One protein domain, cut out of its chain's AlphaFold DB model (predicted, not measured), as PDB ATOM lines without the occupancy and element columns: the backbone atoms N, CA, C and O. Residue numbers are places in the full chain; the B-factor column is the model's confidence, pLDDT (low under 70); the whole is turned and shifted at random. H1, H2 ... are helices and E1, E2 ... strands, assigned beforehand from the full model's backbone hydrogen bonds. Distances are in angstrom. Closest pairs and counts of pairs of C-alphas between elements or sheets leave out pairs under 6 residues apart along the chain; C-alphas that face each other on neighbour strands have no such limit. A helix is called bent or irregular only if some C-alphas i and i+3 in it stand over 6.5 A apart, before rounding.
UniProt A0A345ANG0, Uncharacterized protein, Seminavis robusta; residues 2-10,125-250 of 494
ATOM      1  N   ASN A   2     -49.481  27.025 -18.219       27.62
ATOM      2  CA  ASN A   2     -48.519  25.923 -18.167       27.62
ATOM      3  C   ASN A   2     -48.423  25.293 -16.770       27.62
ATOM      4  O   ASN A   2     -48.973  25.820 -15.805       27.62
ATOM      5  N   GLN A   3     -47.804  24.111 -16.714       37.69
ATOM      6  CA  GLN A   3     -47.575  23.289 -15.524       37.69
ATOM      7  C   GLN A   3     -47.106  24.088 -14.297       37.69
ATOM      8  O   GLN A   3     -46.648  25.217 -14.401       37.69
ATOM      9  N   ASN A   4     -47.182  23.450 -13.124       53.28
ATOM     10  CA  ASN A   4     -46.622  23.895 -11.839       53.28
ATOM     11  C   ASN A   4     -45.078  24.081 -11.866       53.28
ATOM     12  O   ASN A   4     -44.402  23.814 -10.872       53.28
ATOM     13  N   GLU A   5     -44.494  24.476 -12.992       66.19
ATOM     14  CA  GLU A   5     -43.075  24.711 -13.186       66.19
ATOM     15  C   GLU A   5     -42.696  26.042 -12.542       66.19
ATOM     16  O   GLU A   5     -43.361  27.075 -12.683       66.19
ATOM     17  N   LEU A   6     -41.641  25.980 -11.742       82.88
ATOM     18  CA  LEU A   6     -41.101  27.145 -11.077       82.88
ATOM     19  C   LEU A   6     -40.131  27.807 -12.059       82.88
ATOM     20  O   LEU A   6     -39.002  27.363 -12.196       82.88
ATOM     21  N   THR A   7     -40.602  28.820 -12.771       90.50
ATOM     22  CA  THR A   7     -39.865  29.554 -13.801       90.50
ATOM     23  C   THR A   7     -39.513  30.945 -13.285       90.50
ATOM     24  O   THR A   7     -40.062  31.391 -12.272       90.50
ATOM     25  N   PHE A   8     -38.650  31.676 -13.993       93.94
ATOM     26  CA  PHE A   8     -38.410  33.087 -13.662       93.94
ATOM     27  C   PHE A   8     -39.697  33.904 -13.759       93.94
ATOM     28  O   PHE A   8     -40.006  34.677 -12.856       93.94
ATOM     29  N   GLU A   9     -40.512  33.647 -14.783       90.31
ATOM     30  CA  GLU A   9     -41.815  34.290 -14.954       90.31
ATOM     31  C   GLU A   9     -42.766  33.968 -13.793       90.31
ATOM     32  O   GLU A   9     -43.307  34.882 -13.174       90.31
ATOM     33  N   SER A  10     -42.926  32.690 -13.423       84.25
ATOM     34  CA  SER A  10     -43.805  32.324 -12.305       84.25
ATOM     35  C   SER A  10     -43.244  32.756 -10.944       84.25
ATOM     36  O   SER A  10     -44.003  32.879  -9.979       84.25
ATOM     37  N   PHE A 125     -35.958  41.002  -8.210       96.56
ATOM     38  CA  PHE A 125     -37.391  41.036  -7.944       96.56
ATOM     39  C   PHE A 125     -37.799  42.464  -7.585       96.56
ATOM     40  O   PHE A 125     -37.214  43.067  -6.686       96.56
ATOM     41  N   LEU A 126     -38.838  42.983  -8.241       94.62
ATOM     42  CA  LEU A 126     -39.375  44.314  -7.968       94.62
ATOM     43  C   LEU A 126     -40.698  44.211  -7.200       94.62
ATOM     44  O   LEU A 126     -41.709  43.732  -7.720       94.62
ATOM     45  N   ARG A 127     -40.707  44.720  -5.966       92.25
ATOM     46  CA  ARG A 127     -41.900  44.869  -5.128       92.25
ATOM     47  C   ARG A 127     -42.404  46.308  -5.201       92.25
ATOM     48  O   ARG A 127     -41.812  47.195  -4.595       92.25
ATOM     49  N   LYS A 128     -43.521  46.551  -5.889       90.75
ATOM     50  CA  LYS A 128     -44.179  47.871  -5.867       90.75
ATOM     51  C   LYS A 128     -44.700  48.188  -4.464       90.75
ATOM     52  O   LYS A 128     -45.275  47.306  -3.825       90.75
ATOM     53  N   LEU A 129     -44.517  49.428  -4.018       85.31
ATOM     54  CA  LEU A 129     -45.105  49.910  -2.769       85.31
ATOM     55  C   LEU A 129     -46.611  50.141  -2.958       85.31
ATOM     56  O   LEU A 129     -47.052  50.629  -4.002       85.31
ATOM     57  N   LYS A 130     -47.402  49.748  -1.962       82.81
ATOM     58  CA  LYS A 130     -48.848  50.007  -1.888       82.81
ATOM     59  C   LYS A 130     -49.091  51.346  -1.189       82.81
ATOM     60  O   LYS A 130     -48.245  51.814  -0.442       82.81
ATOM     61  N   THR A 131     -50.275  51.933  -1.363       72.62
ATOM     62  CA  THR A 131     -50.677  53.153  -0.629       72.62
ATOM     63  C   THR A 131     -50.715  52.960   0.889       72.62
ATOM     64  O   THR A 131     -50.646  53.930   1.630       72.62
ATOM     65  N   THR A 132     -50.822  51.711   1.343       74.06
ATOM     66  CA  THR A 132     -50.782  51.304   2.752       74.06
ATOM     67  C   THR A 132     -49.367  51.053   3.280       74.06
ATOM     68  O   THR A 132     -49.221  50.709   4.447       74.06
ATOM     69  N   ASP A 133     -48.337  51.129   2.434       78.12
ATOM     70  CA  ASP A 133     -46.954  50.893   2.846       78.12
ATOM     71  C   ASP A 133     -46.354  52.208   3.369       78.12
ATOM     72  O   ASP A 133     -46.198  53.173   2.621       78.12
ATOM     73  N   GLU A 134     -45.998  52.253   4.650       78.00
ATOM     74  CA  GLU A 134     -45.469  53.458   5.295       78.00
ATOM     75  C   GLU A 134     -43.952  53.603   5.090       78.00
ATOM     76  O   GLU A 134     -43.177  52.670   5.298       78.00
ATOM     77  N   THR A 135     -43.480  54.800   4.742       79.94
ATOM     78  CA  THR A 135     -42.048  55.054   4.495       79.94
ATOM     79  C   THR A 135     -41.155  54.683   5.688       79.94
ATOM     80  O   THR A 135     -40.073  54.118   5.502       79.94
ATOM     81  N   ASP A 136     -41.607  54.944   6.915       82.00
ATOM     82  CA  ASP A 136     -40.839  54.640   8.129       82.00
ATOM     83  C   ASP A 136     -40.667  53.132   8.347       82.00
ATOM     84  O   ASP A 136     -39.600  52.678   8.769       82.00
ATOM     85  N   LEU A 137     -41.660  52.330   7.955       82.25
ATOM     86  CA  LEU A 137     -41.590  50.871   8.035       82.25
ATOM     87  C   LEU A 137     -40.612  50.279   7.009       82.25
ATOM     88  O   LEU A 137     -39.999  49.246   7.290       82.25
ATOM     89  N   VAL A 138     -40.387  50.941   5.867       87.69
ATOM     90  CA  VAL A 138     -39.328  50.559   4.912       87.69
ATOM     91  C   VAL A 138     -37.941  50.814   5.503       87.69
ATOM     92  O   VAL A 138     -37.064  49.949   5.426       87.69
ATOM     93  N   LYS A 139     -37.733  51.979   6.130       87.50
ATOM     94  CA  LYS A 139     -36.466  52.303   6.808       87.50
ATOM     95  C   LYS A 139     -36.184  51.329   7.952       87.50
ATOM     96  O   LYS A 139     -35.064  50.833   8.080       87.50
ATOM     97  N   MET A 140     -37.212  51.008   8.740       90.00
ATOM     98  CA  MET A 140     -37.126  50.013   9.808       90.00
ATOM     99  C   MET A 140     -36.750  48.633   9.254       90.00
ATOM    100  O   MET A 140     -35.791  48.032   9.730       90.00
ATOM    101  N   PHE A 141     -37.407  48.184   8.177       92.38
ATOM    102  CA  PHE A 141     -37.078  46.930   7.494       92.38
ATOM    103  C   PHE A 141     -35.610  46.862   7.033       92.38
ATOM    104  O   PHE A 141     -34.955  45.830   7.211       92.38
ATOM    105  N   MET A 142     -35.075  47.945   6.456       92.62
ATOM    106  CA  MET A 142     -33.673  48.002   6.021       92.62
ATOM    107  C   MET A 142     -32.713  47.849   7.204       92.62
ATOM    108  O   MET A 142     -31.771  47.056   7.137       92.62
ATOM    109  N   LYS A 143     -32.978  48.561   8.307       93.00
ATOM    110  CA  LYS A 143     -32.168  48.509   9.531       93.00
ATOM    111  C   LYS A 143     -32.221  47.133  10.199       93.00
ATOM    112  O   LYS A 143     -31.189  46.582  10.568       93.00
ATOM    113  N   GLU A 144     -33.404  46.541  10.315       94.06
ATOM    114  CA  GLU A 144     -33.566  45.206  10.897       94.06
ATOM    115  C   GLU A 144     -32.917  44.121  10.035       94.06
ATOM    116  O   GLU A 144     -32.287  43.205  10.563       94.06
ATOM    117  N   SER A 145     -33.019  44.228   8.707       95.19
ATOM    118  CA  SER A 145     -32.346  43.313   7.781       95.19
ATOM    119  C   SER A 145     -30.824  43.427   7.861       95.19
ATOM    120  O   SER A 145     -30.138  42.405   7.809       95.19
ATOM    121  N   TYR A 146     -30.300  44.644   8.030       95.75
ATOM    122  CA  TYR A 146     -28.882  44.883   8.287       95.75
ATOM    123  C   TYR A 146     -28.420  44.154   9.559       95.75
ATOM    124  O   TYR A 146     -27.491  43.346   9.495       95.75
ATOM    125  N   GLU A 147     -29.104  44.362  10.688       96.19
ATOM    126  CA  GLU A 147     -28.748  43.712  11.957       96.19
ATOM    127  C   GLU A 147     -28.918  42.189  11.892       96.19
ATOM    128  O   GLU A 147     -28.067  41.436  12.369       96.19
ATOM    129  N   TYR A 148     -29.968  41.704  11.223       94.44
ATOM    130  CA  TYR A 148     -30.180  40.277  11.007       94.44
ATOM    131  C   TYR A 148     -29.027  39.649  10.217       94.44
ATOM    132  O   TYR A 148     -28.450  38.653  10.660       94.44
ATOM    133  N   ALA A 149     -28.636  40.231   9.083       94.50
ATOM    134  CA  ALA A 149     -27.527  39.720   8.284       94.50
ATOM    135  C   ALA A 149     -26.186  39.801   9.037       94.50
ATOM    136  O   ALA A 149     -25.404  38.846   8.991       94.50
ATOM    137  N   LYS A 150     -25.955  40.880   9.796       95.25
ATOM    138  CA  LYS A 150     -24.781  41.035  10.665       95.25
ATOM    139  C   LYS A 150     -24.723  39.958  11.750       95.25
ATOM    140  O   LYS A 150     -23.677  39.343  11.935       95.25
ATOM    141  N   SER A 151     -25.853  39.641  12.389       94.62
ATOM    142  CA  SER A 151     -25.956  38.566  13.393       94.62
ATOM    143  C   SER A 151     -25.619  37.175  12.834       94.62
ATOM    144  O   SER A 151     -25.237  36.273  13.575       94.62
ATOM    145  N   LYS A 152     -25.724  36.997  11.510       91.62
ATOM    146  CA  LYS A 152     -25.323  35.781  10.784       91.62
ATOM    147  C   LYS A 152     -23.853  35.801  10.339       91.62
ATOM    148  O   LYS A 152     -23.466  34.957   9.534       91.62
ATOM    149  N   GLY A 153     -23.055  36.758  10.818       92.00
ATOM    150  CA  GLY A 153     -21.632  36.898  10.498       92.00
ATOM    151  C   GLY A 153     -21.354  37.435   9.092       92.00
ATOM    152  O   GLY A 153     -20.278  37.195   8.548       92.00
ATOM    153  N   ARG A 154     -22.317  38.117   8.459       93.44
ATOM    154  CA  ARG A 154     -22.145  38.654   7.102       93.44
ATOM    155  C   ARG A 154     -21.608  40.078   7.132       93.44
ATOM    156  O   ARG A 154     -21.994  40.875   7.982       93.44
ATOM    157  N   LYS A 155     -20.784  40.414   6.135       95.38
ATOM    158  CA  LYS A 155     -20.439  41.807   5.829       95.38
ATOM    159  C   LYS A 155     -21.696  42.522   5.337       95.38
ATOM    160  O   LYS A 155     -22.391  41.992   4.472       95.38
ATOM    161  N   VAL A 156     -21.992  43.688   5.891       96.31
ATOM    162  CA  VAL A 156     -23.199  44.456   5.580       96.31
ATOM    163  C   VAL A 156     -22.869  45.936   5.492       96.31
ATOM    164  O   VAL A 156     -22.050  46.434   6.258       96.31
ATOM    165  N   GLU A 157     -23.518  46.632   4.569       95.69
ATOM    166  CA  GLU A 157     -23.397  48.079   4.393       95.69
ATOM    167  C   GLU A 157     -24.794  48.644   4.128       95.69
ATOM    168  O   GLU A 157     -25.554  48.082   3.336       95.69
ATOM    169  N   LEU A 158     -25.137  49.744   4.795       93.69
ATOM    170  CA  LEU A 158     -26.376  50.477   4.568       93.69
ATOM    171  C   LEU A 158     -26.013  51.900   4.148       93.69
ATOM    172  O   LEU A 158     -25.403  52.636   4.917       93.69
ATOM    173  N   GLU A 159     -26.364  52.257   2.920       91.12
ATOM    174  CA  GLU A 159     -26.127  53.582   2.351       91.12
ATOM    175  C   GLU A 159     -27.451  54.339   2.248       91.12
ATOM    176  O   GLU A 159     -28.468  53.775   1.830       91.12
ATOM    177  N   ASP A 160     -27.431  55.617   2.613       84.19
ATOM    178  CA  ASP A 160     -28.529  56.549   2.389       84.19
ATOM    179  C   ASP A 160     -28.106  57.553   1.318       84.19
ATOM    180  O   ASP A 160     -27.067  58.202   1.445       84.19
ATOM    181  N   ASN A 161     -28.875  57.653   0.236       75.81
ATOM    182  CA  ASN A 161     -28.618  58.614  -0.827       75.81
ATOM    183  C   ASN A 161     -29.907  59.348  -1.216       75.81
ATOM    184  O   ASN A 161     -31.011  58.953  -0.853       75.81
ATOM    185  N   LYS A 162     -29.777  60.426  -2.000       69.25
ATOM    186  CA  LYS A 162     -30.918  61.271  -2.411       69.25
ATOM    187  C   LYS A 162     -32.019  60.516  -3.180       69.25
ATOM    188  O   LYS A 162     -33.117  61.041  -3.317       69.25
ATOM    189  N   ILE A 163     -31.717  59.333  -3.720       67.69
ATOM    190  CA  ILE A 163     -32.619  58.500  -4.533       67.69
ATOM    191  C   ILE A 163     -33.277  57.400  -3.671       67.69
ATOM    192  O   ILE A 163     -34.320  56.864  -4.050       67.69
ATOM    193  N   GLY A 164     -32.701  57.103  -2.503       80.50
ATOM    194  CA  GLY A 164     -33.227  56.216  -1.474       80.50
ATOM    195  C   GLY A 164     -32.135  55.395  -0.776       80.50
ATOM    196  O   GLY A 164     -30.940  55.658  -0.901       80.50
ATOM    197  N   ASN A 165     -32.546  54.377  -0.018       88.06
ATOM    198  CA  ASN A 165     -31.626  53.542   0.758       88.06
ATOM    199  C   ASN A 165     -31.140  52.326  -0.035       88.06
ATOM    200  O   ASN A 165     -31.907  51.712  -0.778       88.06
ATOM    201  N   ILE A 166     -29.887  51.927   0.184       94.44
ATOM    202  CA  ILE A 166     -29.303  50.717  -0.399       94.44
ATOM    203  C   ILE A 166     -28.716  49.854   0.713       94.44
ATOM    204  O   ILE A 166     -27.717  50.219   1.334       94.44
ATOM    205  N   LEU A 167     -29.302  48.678   0.924       95.75
ATOM    206  CA  LEU A 167     -28.733  47.635   1.771       95.75
ATOM    207  C   LEU A 167     -27.896  46.686   0.913       95.75
ATOM    208  O   LEU A 167     -28.409  46.080  -0.026       95.75
ATOM    209  N   ARG A 168     -26.620  46.518   1.259       96.62
ATOM    210  CA  ARG A 168     -25.689  45.566   0.639       96.62
ATOM    211  C   ARG A 168     -25.323  44.490   1.647       96.62
ATOM    212  O   ARG A 168     -25.009  44.794   2.796       96.62
ATOM    213  N   ILE A 169     -25.346  43.233   1.215       96.25
ATOM    214  CA  ILE A 169     -24.996  42.084   2.057       96.25
ATOM    215  C   ILE A 169     -23.973  41.225   1.316       96.25
ATOM    216  O   ILE A 169     -24.163  40.890   0.145       96.25
ATOM    217  N   ASN A 170     -22.940  40.811   2.049       94.06
ATOM    218  CA  ASN A 170     -21.689  40.205   1.596       94.06
ATOM    219  C   ASN A 170     -20.776  41.155   0.811       94.06
ATOM    220  O   ASN A 170     -21.103  42.307   0.555       94.06
ATOM    221  N   ASP A 171     -19.592  40.660   0.451       90.38
ATOM    222  CA  ASP A 171     -18.642  41.370  -0.401       90.38
ATOM    223  C   ASP A 171     -18.924  41.105  -1.888       90.38
ATOM    224  O   ASP A 171     -19.323  40.000  -2.265       90.38
ATOM    225  N   ARG A 172     -18.649  42.080  -2.759       85.88
ATOM    226  CA  ARG A 172     -18.821  41.946  -4.216       85.88
ATOM    227  C   ARG A 172     -17.912  40.875  -4.839       85.88
ATOM    228  O   ARG A 172     -18.203  40.377  -5.931       85.88
ATOM    229  N   LYS A 173     -16.814  40.513  -4.167       86.81
ATOM    230  CA  LYS A 173     -15.928  39.402  -4.554       86.81
ATOM    231  C   LYS A 173     -16.499  38.028  -4.193       86.81
ATOM    232  O   LYS A 173     -16.023  37.023  -4.711       86.81
ATOM    233  N   SER A 174     -17.497  37.969  -3.313       88.38
ATOM    234  CA  SER A 174     -18.111  36.706  -2.905       88.38
ATOM    235  C   SER A 174     -18.964  36.094  -4.023       88.38
ATOM    236  O   SER A 174     -19.430  36.783  -4.930       88.38
ATOM    237  N   SER A 175     -19.211  34.784  -3.935       90.75
ATOM    238  CA  SER A 175     -20.036  34.060  -4.913       90.75
ATOM    239  C   SER A 175     -21.512  34.478  -4.903       90.75
ATOM    240  O   SER A 175     -22.226  34.150  -5.844       90.75
ATOM    241  N   ASN A 176     -21.989  35.140  -3.841       93.75
ATOM    242  CA  ASN A 176     -23.359  35.645  -3.734       93.75
ATOM    243  C   ASN A 176     -23.349  37.022  -3.069       93.75
ATOM    244  O   ASN A 176     -23.034  37.117  -1.878       93.75
ATOM    245  N   TYR A 177     -23.761  38.044  -3.806       95.44
ATOM    246  CA  TYR A 177     -23.848  39.419  -3.334       95.44
ATOM    247  C   TYR A 177     -25.292  39.909  -3.438       95.44
ATOM    248  O   TYR A 177     -25.922  39.761  -4.482       95.44
ATOM    249  N   TYR A 178     -25.831  40.448  -2.345       96.19
ATOM    250  CA  TYR A 178     -27.238  40.844  -2.272       96.19
ATOM    251  C   TYR A 178     -27.354  42.347  -2.181       96.19
ATOM    252  O   TYR A 178     -26.602  42.988  -1.439       96.19
ATOM    253  N   ARG A 179     -28.361  42.882  -2.862       96.06
ATOM    254  CA  ARG A 179     -28.736  44.284  -2.759       96.06
ATOM    255  C   ARG A 179     -30.235  44.412  -2.542       96.06
ATOM    256  O   ARG A 179     -31.020  43.644  -3.099       96.06
ATOM    257  N   VAL A 180     -30.618  45.354  -1.690       96.06
ATOM    258  CA  VAL A 180     -31.998  45.821  -1.586       96.06
ATOM    259  C   VAL A 180     -31.990  47.324  -1.781       96.06
ATOM    260  O   VAL A 180     -31.393  48.047  -0.985       96.06
ATOM    261  N   TYR A 181     -32.636  47.780  -2.846       94.12
ATOM    262  CA  TYR A 181     -32.809  49.194  -3.140       94.12
ATOM    263  C   TYR A 181     -34.196  49.630  -2.692       94.12
ATOM    264  O   TYR A 181     -35.186  49.001  -3.062       94.12
ATOM    265  N   SER A 182     -34.269  50.717  -1.935       90.62
ATOM    266  CA  SER A 182     -35.503  51.455  -1.690       90.62
ATOM    267  C   SER A 182     -35.561  52.640  -2.638       90.62
ATOM    268  O   SER A 182     -34.633  53.443  -2.669       90.62
ATOM    269  N   LYS A 183     -36.641  52.741  -3.411       85.44
ATOM    270  CA  LYS A 183     -37.001  53.927  -4.193       85.44
ATOM    271  C   LYS A 183     -38.435  54.319  -3.848       85.44
ATOM    272  O   LYS A 183     -39.197  53.510  -3.328       85.44
ATOM    273  N   ASN A 184     -38.834  55.536  -4.213       80.75
ATOM    274  CA  ASN A 184     -40.136  56.113  -3.842       80.75
ATOM    275  C   ASN A 184     -41.357  55.235  -4.169       80.75
ATOM    276  O   ASN A 184     -42.387  55.359  -3.517       80.75
ATOM    277  N   THR A 185     -41.275  54.373  -5.185       85.31
ATOM    278  CA  THR A 185     -42.418  53.580  -5.666       85.31
ATOM    279  C   THR A 185     -42.216  52.068  -5.562       85.31
ATOM    280  O   THR A 185     -43.161  51.311  -5.805       85.31
ATOM    281  N   PHE A 186     -41.016  51.593  -5.213       90.00
ATOM    282  CA  PHE A 186     -40.724  50.161  -5.135       90.00
ATOM    283  C   PHE A 186     -39.492  49.826  -4.291       90.00
ATOM    284  O   PHE A 186     -38.587  50.638  -4.113       90.00
ATOM    285  N   LEU A 187     -39.448  48.568  -3.851       93.56
ATOM    286  CA  LEU A 187     -38.250  47.890  -3.375       93.56
ATOM    287  C   LEU A 187     -37.740  46.936  -4.455       93.56
ATOM    288  O   LEU A 187     -38.524  46.201  -5.056       93.56
ATOM    289  N   GLU A 188     -36.434  46.918  -4.678       95.31
ATOM    290  CA  GLU A 188     -35.787  46.019  -5.634       95.31
ATOM    291  C   GLU A 188     -34.796  45.119  -4.909       95.31
ATOM    292  O   GLU A 188     -33.898  45.599  -4.222       95.31
ATOM    293  N   PHE A 189     -34.982  43.810  -5.048       97.06
ATOM    294  CA  PHE A 189     -34.165  42.775  -4.428       97.06
ATOM    295  C   PHE A 189     -33.319  42.118  -5.513       97.06
ATOM    296  O   PHE A 189     -33.853  41.344  -6.303       97.06
ATOM    297  N   GLU A 190     -32.025  42.414  -5.549       97.62
ATOM    298  CA  GLU A 190     -31.078  41.869  -6.521       97.62
ATOM    299  C   GLU A 190     -30.096  40.860  -5.896       97.62
ATOM    300  O   GLU A 190     -29.384  41.159  -4.930       97.62
ATOM    301  N   LEU A 191     -30.018  39.668  -6.488       97.31
ATOM    302  CA  LEU A 191     -29.036  38.638  -6.161       97.31
ATOM    303  C   LEU A 191     -28.048  38.475  -7.315       97.31
ATOM    304  O   LEU A 191     -28.394  37.934  -8.365       97.31
ATOM    305  N   GLU A 192     -26.804  38.860  -7.058       97.06
ATOM    306  CA  GLU A 192     -25.660  38.651  -7.938       97.06
ATOM    307  C   GLU A 192     -24.961  37.332  -7.594       97.06
ATOM    308  O   GLU A 192     -24.510  37.136  -6.461       97.06
ATOM    309  N   MET A 193     -24.865  36.423  -8.569       95.62
ATOM    310  CA  MET A 193     -24.234  35.107  -8.413       95.62
ATOM    311  C   MET A 193     -23.002  34.986  -9.306       95.62
ATOM    312  O   MET A 193     -23.037  35.352 -10.479       95.62
ATOM    313  N   LYS A 194     -21.912  34.440  -8.755       93.00
ATOM    314  CA  LYS A 194     -20.628  34.228  -9.447       93.00
ATOM    315  C   LYS A 194     -19.991  32.897  -9.062       93.00
ATOM    316  O   LYS A 194     -20.304  32.329  -8.013       93.00
ATOM    317  N   ASN A 195     -19.007  32.468  -9.852       83.62
ATOM    318  CA  ASN A 195     -18.069  31.396  -9.503       83.62
ATOM    319  C   ASN A 195     -18.791  30.122  -9.020       83.62
ATOM    320  O   ASN A 195     -19.619  29.559  -9.736       83.62
ATOM    321  N   ASP A 196     -18.504  29.677  -7.793       80.25
ATOM    322  CA  ASP A 196     -19.045  28.455  -7.192       80.25
ATOM    323  C   ASP A 196     -20.572  28.425  -7.122       80.25
ATOM    324  O   ASP A 196     -21.155  27.345  -7.166       80.25
ATOM    325  N   ALA A 197     -21.235  29.588  -7.060       84.12
ATOM    326  CA  ALA A 197     -22.696  29.644  -7.075       84.12
ATOM    327  C   ALA A 197     -23.288  29.183  -8.418       84.12
ATOM    328  O   ALA A 197     -24.422  28.710  -8.447       84.12
ATOM    329  N   LEU A 198     -22.520  29.298  -9.506       90.38
ATOM    330  CA  LEU A 198     -22.938  28.953 -10.866       90.38
ATOM    331  C   LEU A 198     -22.350  27.618 -11.353       90.38
ATOM    332  O   LEU A 198     -22.914  26.996 -12.252       90.38
ATOM    333  N   LYS A 199     -21.256  27.135 -10.743       85.81
ATOM    334  CA  LYS A 199     -20.554  25.904 -11.164       85.81
ATOM    335  C   LYS A 199     -21.471  24.687 -11.302       85.81
ATOM    336  O   LYS A 199     -21.329  23.937 -12.260       85.81
ATOM    337  N   SER A 200     -22.403  24.490 -10.369       81.62
ATOM    338  CA  SER A 200     -23.294  23.318 -10.352       81.62
ATOM    339  C   SER A 200     -24.490  23.414 -11.303       81.62
ATOM    340  O   SER A 200     -25.196  22.424 -11.484       81.62
ATOM    341  N   ILE A 201     -24.739  24.583 -11.902       88.00
ATOM    342  CA  ILE A 201     -25.902  24.832 -12.768       88.00
ATOM    343  C   ILE A 201     -25.522  25.251 -14.191       88.00
ATOM    344  O   ILE A 201     -26.378  25.234 -15.071       88.00
ATOM    345  N   GLN A 202     -24.258  25.610 -14.444       90.69
ATOM    346  CA  GLN A 202     -23.823  26.059 -15.768       90.69
ATOM    347  C   GLN A 202     -23.992  24.979 -16.846       90.69
ATOM    348  O   GLN A 202     -24.329  25.304 -17.977       90.69
ATOM    349  N   SER A 203     -23.814  23.694 -16.511       88.12
ATOM    350  CA  SER A 203     -24.001  22.603 -17.477       88.12
ATOM    351  C   SER A 203     -25.443  22.545 -17.982       88.12
ATOM    352  O   SER A 203     -25.662  22.379 -19.174       88.12
ATOM    353  N   ILE A 204     -26.409  22.776 -17.090       90.38
ATOM    354  CA  ILE A 204     -27.850  22.826 -17.384       90.38
ATOM    355  C   ILE A 204     -28.174  24.028 -18.281       90.38
ATOM    356  O   ILE A 204     -29.018  23.944 -19.171       90.38
ATOM    357  N   PHE A 205     -27.488  25.151 -18.052       91.38
ATOM    358  CA  PHE A 205     -27.631  26.354 -18.867       91.38
ATOM    359  C   PHE A 205     -27.177  26.114 -20.314       91.38
ATOM    360  O   PHE A 205     -27.909  26.445 -21.243       91.38
ATOM    361  N   PHE A 206     -26.005  25.499 -20.514       88.81
ATOM    362  CA  PHE A 206     -25.463  25.236 -21.853       88.81
ATOM    363  C   PHE A 206     -26.090  24.018 -22.550       88.81
ATOM    364  O   PHE A 206     -26.073  23.959 -23.775       88.81
ATOM    365  N   SER A 207     -26.701  23.081 -21.817       83.81
ATOM    366  CA  SER A 207     -27.446  21.953 -22.404       83.81
ATOM    367  C   SER A 207     -28.850  22.327 -22.892       83.81
ATOM    368  O   SER A 207     -29.626  21.439 -23.234       83.81
ATOM    369  N   ASN A 208     -29.206  23.617 -22.868       75.75
ATOM    370  CA  ASN A 208     -30.533  24.137 -23.202       75.75
ATOM    371  C   ASN A 208     -31.678  23.565 -22.329       75.75
ATOM    372  O   ASN A 208     -32.859  23.672 -22.657       75.75
ATOM    373  N   SER A 209     -31.352  23.024 -21.150       86.31
ATOM    374  CA  SER A 209     -32.324  22.529 -20.164       86.31
ATOM    375  C   SER A 209     -32.876  23.682 -19.312       86.31
ATOM    376  O   SER A 209     -32.844  23.657 -18.080       86.31
ATOM    377  N   LEU A 210     -33.370  24.740 -19.966       91.06
ATOM    378  CA  LEU A 210     -33.652  26.025 -19.314       91.06
ATOM    379  C   LEU A 210     -34.777  25.962 -18.278       91.06
ATOM    380  O   LEU A 210     -34.743  26.719 -17.315       91.06
ATOM    381  N   ILE A 211     -35.737  25.046 -18.422       90.00
ATOM    382  CA  ILE A 211     -36.795  24.841 -17.417       90.00
ATOM    383  C   ILE A 211     -36.179  24.404 -16.080       90.00
ATOM    384  O   ILE A 211     -36.492  24.971 -15.033       90.00
ATOM    385  N   GLU A 212     -35.254  23.441 -16.112       91.00
ATOM    386  CA  GLU A 212     -34.548  22.977 -14.915       91.00
ATOM    387  C   GLU A 212     -33.626  24.070 -14.352       91.00
ATOM    388  O   GLU A 212     -33.547  24.259 -13.131       91.00
ATOM    389  N   PHE A 213     -32.955  24.820 -15.232       93.44
ATOM    390  CA  PHE A 213     -32.118  25.951 -14.837       93.44
ATOM    391  C   PHE A 213     -32.932  27.019 -14.094       93.44
ATOM    392  O   PHE A 213     -32.554  27.415 -12.989       93.44
ATOM    393  N   GLU A 214     -34.062  27.455 -14.663       95.12
ATOM    394  CA  GLU A 214     -34.943  28.448 -14.049       95.12
ATOM    395  C   GLU A 214     -35.500  27.948 -12.713       95.12
ATOM    396  O   GLU A 214     -35.517  28.711 -11.746       95.12
ATOM    397  N   GLU A 215     -35.876  26.670 -12.602       91.31
ATOM    398  CA  GLU A 215     -36.341  26.098 -11.335       91.31
ATOM    399  C   GLU A 215     -35.265  26.167 -10.250       91.31
ATOM    400  O   GLU A 215     -35.521  26.669  -9.146       91.31
ATOM    401  N   LYS A 216     -34.048  25.695 -10.546       91.50
ATOM    402  CA  LYS A 216     -32.936  25.699  -9.584       91.50
ATOM    403  C   LYS A 216     -32.563  27.120  -9.169       91.50
ATOM    404  O   LYS A 216     -32.401  27.389  -7.975       91.50
ATOM    405  N   MET A 217     -32.486  28.035 -10.131       93.94
ATOM    406  CA  MET A 217     -32.151  29.437  -9.888       93.94
ATOM    407  C   MET A 217     -33.230  30.161  -9.085       93.94
ATOM    408  O   MET A 217     -32.912  30.843  -8.111       93.94
ATOM    409  N   THR A 218     -34.503  29.944  -9.411       93.81
ATOM    410  CA  THR A 218     -35.635  30.540  -8.692       93.81
ATOM    411  C   THR A 218     -35.677  30.071  -7.238       93.81
ATOM    412  O   THR A 218     -35.796  30.887  -6.323       93.81
ATOM    413  N   ARG A 219     -35.506  28.764  -6.977       90.81
ATOM    414  CA  ARG A 219     -35.410  28.240  -5.599       90.81
ATOM    415  C   ARG A 219     -34.234  28.842  -4.850       90.81
ATOM    416  O   ARG A 219     -34.387  29.232  -3.693       90.81
ATOM    417  N   ASN A 220     -33.067  28.905  -5.495       91.38
ATOM    418  CA  ASN A 220     -31.878  29.472  -4.876       91.38
ATOM    419  C   ASN A 220     -32.112  30.942  -4.515       91.38
ATOM    420  O   ASN A 220     -31.849  31.303  -3.375       91.38
ATOM    421  N   PHE A 221     -32.690  31.750  -5.408       94.75
ATOM    422  CA  PHE A 221     -33.007  33.156  -5.145       94.75
ATOM    423  C   PHE A 221     -33.818  33.338  -3.856       94.75
ATOM    424  O   PHE A 221     -33.356  33.986  -2.912       94.75
ATOM    425  N   TYR A 222     -34.985  32.691  -3.759       92.94
ATOM    426  CA  TYR A 222     -35.846  32.820  -2.581       92.94
ATOM    427  C   TYR A 222     -35.189  32.269  -1.313       92.94
ATOM    428  O   TYR A 222     -35.216  32.919  -0.268       92.94
ATOM    429  N   ARG A 223     -34.549  31.094  -1.389       90.31
ATOM    430  CA  ARG A 223     -33.870  30.479  -0.236       90.31
ATOM    431  C   ARG A 223     -32.732  31.352   0.284       90.31
ATOM    432  O   ARG A 223     -32.500  31.423   1.489       90.31
ATOM    433  N   ARG A 224     -31.997  31.998  -0.616       91.31
ATOM    434  CA  ARG A 224     -30.877  32.863  -0.258       91.31
ATOM    435  C   ARG A 224     -31.386  34.136   0.410       91.31
ATOM    436  O   ARG A 224     -30.920  34.432   1.505       91.31
ATOM    437  N   TYR A 225     -32.400  34.796  -0.157       93.75
ATOM    438  CA  TYR A 225     -33.018  35.975   0.458       93.75
ATOM    439  C   TYR A 225     -33.664  35.698   1.811       93.75
ATOM    440  O   TYR A 225     -33.477  36.487   2.733       93.75
ATOM    441  N   LYS A 226     -34.322  34.546   1.972       91.06
ATOM    442  CA  LYS A 226     -34.835  34.087   3.270       91.06
ATOM    443  C   LYS A 226     -33.774  34.173   4.376       91.06
ATOM    444  O   LYS A 226     -34.077  34.543   5.501       91.06
ATOM    445  N   ASN A 227     -32.530  33.832   4.048       89.12
ATOM    446  CA  ASN A 227     -31.416  33.832   4.992       89.12
ATOM    447  C   ASN A 227     -30.663  35.173   5.041       89.12
ATOM    448  O   ASN A 227     -29.640  35.249   5.718       89.12
ATOM    449  N   SER A 228     -31.092  36.189   4.289       91.81
ATOM    450  CA  SER A 228     -30.411  37.484   4.161       91.81
ATOM    451  C   SER A 228     -31.176  38.642   4.793       91.81
ATOM    452  O   SER A 228     -30.539  39.594   5.217       91.81
ATOM    453  N   VAL A 229     -32.508  38.589   4.847       93.69
ATOM    454  CA  VAL A 229     -33.346  39.712   5.300       93.69
ATOM    455  C   VAL A 229     -34.397  39.249   6.304       93.69
ATOM    456  O   VAL A 229     -34.704  38.058   6.383       93.69
ATOM    457  N   VAL A 230     -34.971  40.187   7.061       91.56
ATOM    458  CA  VAL A 230     -36.075  39.864   7.975       91.56
ATOM    459  C   VAL A 230     -37.381  39.614   7.219       91.56
ATOM    460  O   VAL A 230     -37.660  40.222   6.184       91.56
ATOM    461  N   LEU A 231     -38.206  38.705   7.744       88.25
ATOM    462  CA  LEU A 231     -39.428  38.240   7.075       88.25
ATOM    463  C   LEU A 231     -40.730  38.745   7.706       88.25
ATOM    464  O   LEU A 231     -41.797  38.359   7.266       88.25
ATOM    465  N   HIS A 232     -40.689  39.555   8.759       77.50
ATOM    466  CA  HIS A 232     -41.877  39.841   9.573       77.50
ATOM    467  C   HIS A 232     -42.580  41.168   9.232       77.50
ATOM    468  O   HIS A 232     -43.433  41.617   9.991       77.50
ATOM    469  N   ASN A 233     -42.252  41.777   8.090       79.69
ATOM    470  CA  ASN A 233     -42.811  43.045   7.612       79.69
ATOM    471  C   ASN A 233     -43.390  42.857   6.194       79.69
ATOM    472  O   ASN A 233     -42.952  41.980   5.445       79.69
ATOM    473  N   TYR A 234     -44.357  43.691   5.801       82.12
ATOM    474  CA  TYR A 234     -44.919  43.723   4.450       82.12
ATOM    475  C   TYR A 234     -43.859  43.834   3.340       82.12
ATOM    476  O   TYR A 234     -44.109  43.368   2.235       82.12
ATOM    477  N   CYS A 235     -42.669  44.393   3.597       88.06
ATOM    478  CA  CYS A 235     -41.579  44.500   2.614       88.06
ATOM    479  C   CYS A 235     -41.138  43.137   2.039       88.06
ATOM    480  O   CYS A 235     -40.575  43.068   0.943       88.06
ATOM    481  N   THR A 236     -41.408  42.047   2.761       90.44
ATOM    482  CA  THR A 236     -41.082  40.664   2.386       90.44
ATOM    483  C   THR A 236     -42.321  39.762   2.290       90.44
ATOM    484  O   THR A 236     -42.192  38.536   2.274       90.44
ATOM    485  N   ASP A 237     -43.516  40.347   2.130       86.12
ATOM    486  CA  ASP A 237     -44.786  39.631   1.912       86.12
ATOM    487  C   ASP A 237     -44.721  38.657   0.719       86.12
ATOM    488  O   ASP A 237     -45.084  37.483   0.829       86.12
ATOM    489  N   TRP A 238     -44.181  39.123  -0.407       88.06
ATOM    490  CA  TRP A 238     -43.951  38.342  -1.622       88.06
ATOM    491  C   TRP A 238     -42.998  37.166  -1.395       88.06
ATOM    492  O   TRP A 238     -43.207  36.081  -1.942       88.06
ATOM    493  N   LEU A 239     -41.953  37.372  -0.591       90.25
ATOM    494  CA  LEU A 239     -40.946  36.363  -0.304       90.25
ATOM    495  C   LEU A 239     -41.579  35.261   0.541       90.25
ATOM    496  O   LEU A 239     -41.494  34.096   0.174       90.25
ATOM    497  N   LEU A 240     -42.295  35.620   1.607       86.00
ATOM    498  CA  LEU A 240     -43.031  34.663   2.432       86.00
ATOM    499  C   LEU A 240     -44.050  33.845   1.643       86.00
ATOM    500  O   LEU A 240     -44.046  32.618   1.745       86.00
ATOM    501  N   ASP A 241     -44.893  34.495   0.837       81.75
ATOM    502  CA  ASP A 241     -45.871  33.802  -0.007       81.75
ATOM    503  C   ASP A 241     -45.192  32.743  -0.893       81.75
ATOM    504  O   ASP A 241     -45.650  31.599  -0.983       81.75
ATOM    505  N   LYS A 242     -44.045  33.087  -1.491       84.38
ATOM    506  CA  LYS A 242     -43.265  32.163  -2.321       84.38
ATOM    507  C   LYS A 242     -42.621  31.045  -1.508       84.38
ATOM    508  O   LYS A 242     -42.727  29.887  -1.906       84.38
ATOM    509  N   LEU A 243     -41.999  31.349  -0.370       84.12
ATOM    510  CA  LEU A 243     -41.356  30.352   0.495       84.12
ATOM    511  C   LEU A 243     -42.365  29.315   1.000       84.12
ATOM    512  O   LEU A 243     -42.106  28.116   0.895       84.12
ATOM    513  N   ARG A 244     -43.544  29.764   1.451       79.69
ATOM    514  CA  ARG A 244     -44.647  28.877   1.835       79.69
ATOM    515  C   ARG A 244     -44.996  27.947   0.659       79.69
ATOM    516  O   ARG A 244     -45.032  26.725   0.809       79.69
ATOM    517  N   LYS A 245     -45.180  28.486  -0.557       76.25
ATOM    518  CA  LYS A 245     -45.529  27.685  -1.755       76.25
ATOM    519  C   LYS A 245     -44.467  26.640  -2.100       76.25
ATOM    520  O   LYS A 245     -44.814  25.566  -2.592       76.25
ATOM    521  N   LEU A 246     -43.194  26.929  -1.832       75.00
ATOM    522  CA  LEU A 246     -42.093  25.990  -2.042       75.00
ATOM    523  C   LEU A 246     -42.051  24.877  -0.984       75.00
ATOM    524  O   LEU A 246     -41.786  23.731  -1.353       75.00
ATOM    525  N   GLN A 247     -42.388  25.171   0.279       69.88
ATOM    526  CA  GLN A 247     -42.463  24.180   1.365       69.88
ATOM    527  C   GLN A 247     -43.451  23.043   1.048       69.88
ATOM    528  O   GLN A 247     -43.181  21.876   1.344       69.88
ATOM    529  N   LYS A 248     -44.565  23.359   0.367       59.19
ATOM    530  CA  LYS A 248     -45.605  22.394  -0.046       59.19
ATOM    531  C   LYS A 248     -45.047  21.180  -0.810       59.19
ATOM    532  O   LYS A 248     -45.658  20.116  -0.782       59.19
ATOM    533  N   ARG A 249     -43.900  21.305  -1.488       53.84
ATOM    534  CA  ARG A 249     -43.333  20.215  -2.302       53.84
ATOM    535  C   ARG A 249     -42.689  19.088  -1.483       53.84
ATOM    536  O   ARG A 249     -42.498  18.020  -2.049       53.84
ATOM    537  N   GLN A 250     -42.370  19.294  -0.202       50.81
ATOM    538  CA  GLN A 250     -41.644  18.294   0.600       50.81
ATOM    539  C   GLN A 250     -42.545  17.411   1.492       50.81
ATOM    540  O   GLN A 250     -42.146  16.299   1.809       50.81
TER     541      GLN A 250
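Overview. This is residues 2 to 10 and 125 to 250 of the 494 residues of an uncharacterized protein of Seminavis robusta (UniProt A0A345ANG0). A twisted sheet of five antiparallel strands has helices H1, H4 and H5 over one face, and no named helix covers the other. H1 runs along the strands near the E2 edge, H4 crosses E5, and H5 slants over edge strand E1; short H2 and H3 lead from E5 to H4 beyond the sheet. The printed part has 135 residues, with five named helices and five named strands in the order E1 H1 E2 E3 E4 E5 H2 H3 H4 H5; the sheet's order is E1 E5 E4 E3 E2. The class is mixed, and the whole is compact, with a radius of gyration of the C-alphas of 15.7 A and spans of 45 by 34 by 27 A.

Arrangement. Start at E1, residues 125 to 128, antiparallel to E5, residues 186 to 194; N 125 and O 189 are 2.9 A apart, within hydrogen-bond range. Next comes H1, residues 135 to 151, on the sheet at a height of 9.2 A, over E4, residues 176 to 183, and E3, residues 164 to 169, and only just over E2, residues 156 to 161, on which 3 of its C-alphas fall. It runs along the strands, at 15 degrees to E3 on the local plane; their closest C-alphas, Met 142 and Leu 167, are 6.5 A apart. E2 to E5 form a meander, each strand the antiparallel neighbour of the one before, in three hairpins; look within hydrogen-bond range for N 159 and O 166, N 180 and O 167, and N 188 and O 181, each pair 2.9 A apart. H2, residues 196 to 199, and H3, residues 202 to 206, are not on the sheet and meet only through their link. H4, residues 210 to 226, touches H3 only at the corner, with residues 210 to 213 alone; the closest C-alphas, Ile 204 and Phe 213, are 5.9 A apart. On the same face as H1, H4 lies over E5 at a height of 7.5 A, across the strands at 65 degrees to E5 on the local plane. H5, residues 234 to 247, is on that face too, over E1 at a height of 11.8 A, slantwise at 38 degrees on the local plane. H4 touches H5 with residues 219 to 226 alone, at a steep tilt of 53 degrees, opposite ways; the closest C-alphas, Tyr 222 and Leu 239, are 6.6 A apart. Each O i to N i+4 pair is within hydrogen-bond range in H1, H3 and H4, and 8 of 10 in H5; H2 is too short for one.

Along the chain. Find C-alpha 125 at (-37.391, 41.036, -7.944), where E1 begins. H1 is 24.7 A long, E4 22.8 A, E5 26.0 A and H4 24.0 A. H5 runs 19.9 A to C-alpha 247 at (-42.463, 24.180, 1.365); it is irregular, with C-alphas 235 and 238 7.8 A apart.

Size, cuts and confidence. The two C-alphas farthest apart, Asp 136 and Ser 207, are 46.7 A apart. Residues 11 to 124 are not printed; C-alphas 10 and 125 are 11.7 A apart across the cut. No link between named elements is long. Look for pLDDT under 70 at residues 2 to 5, 162 to 163 and 247 to 250.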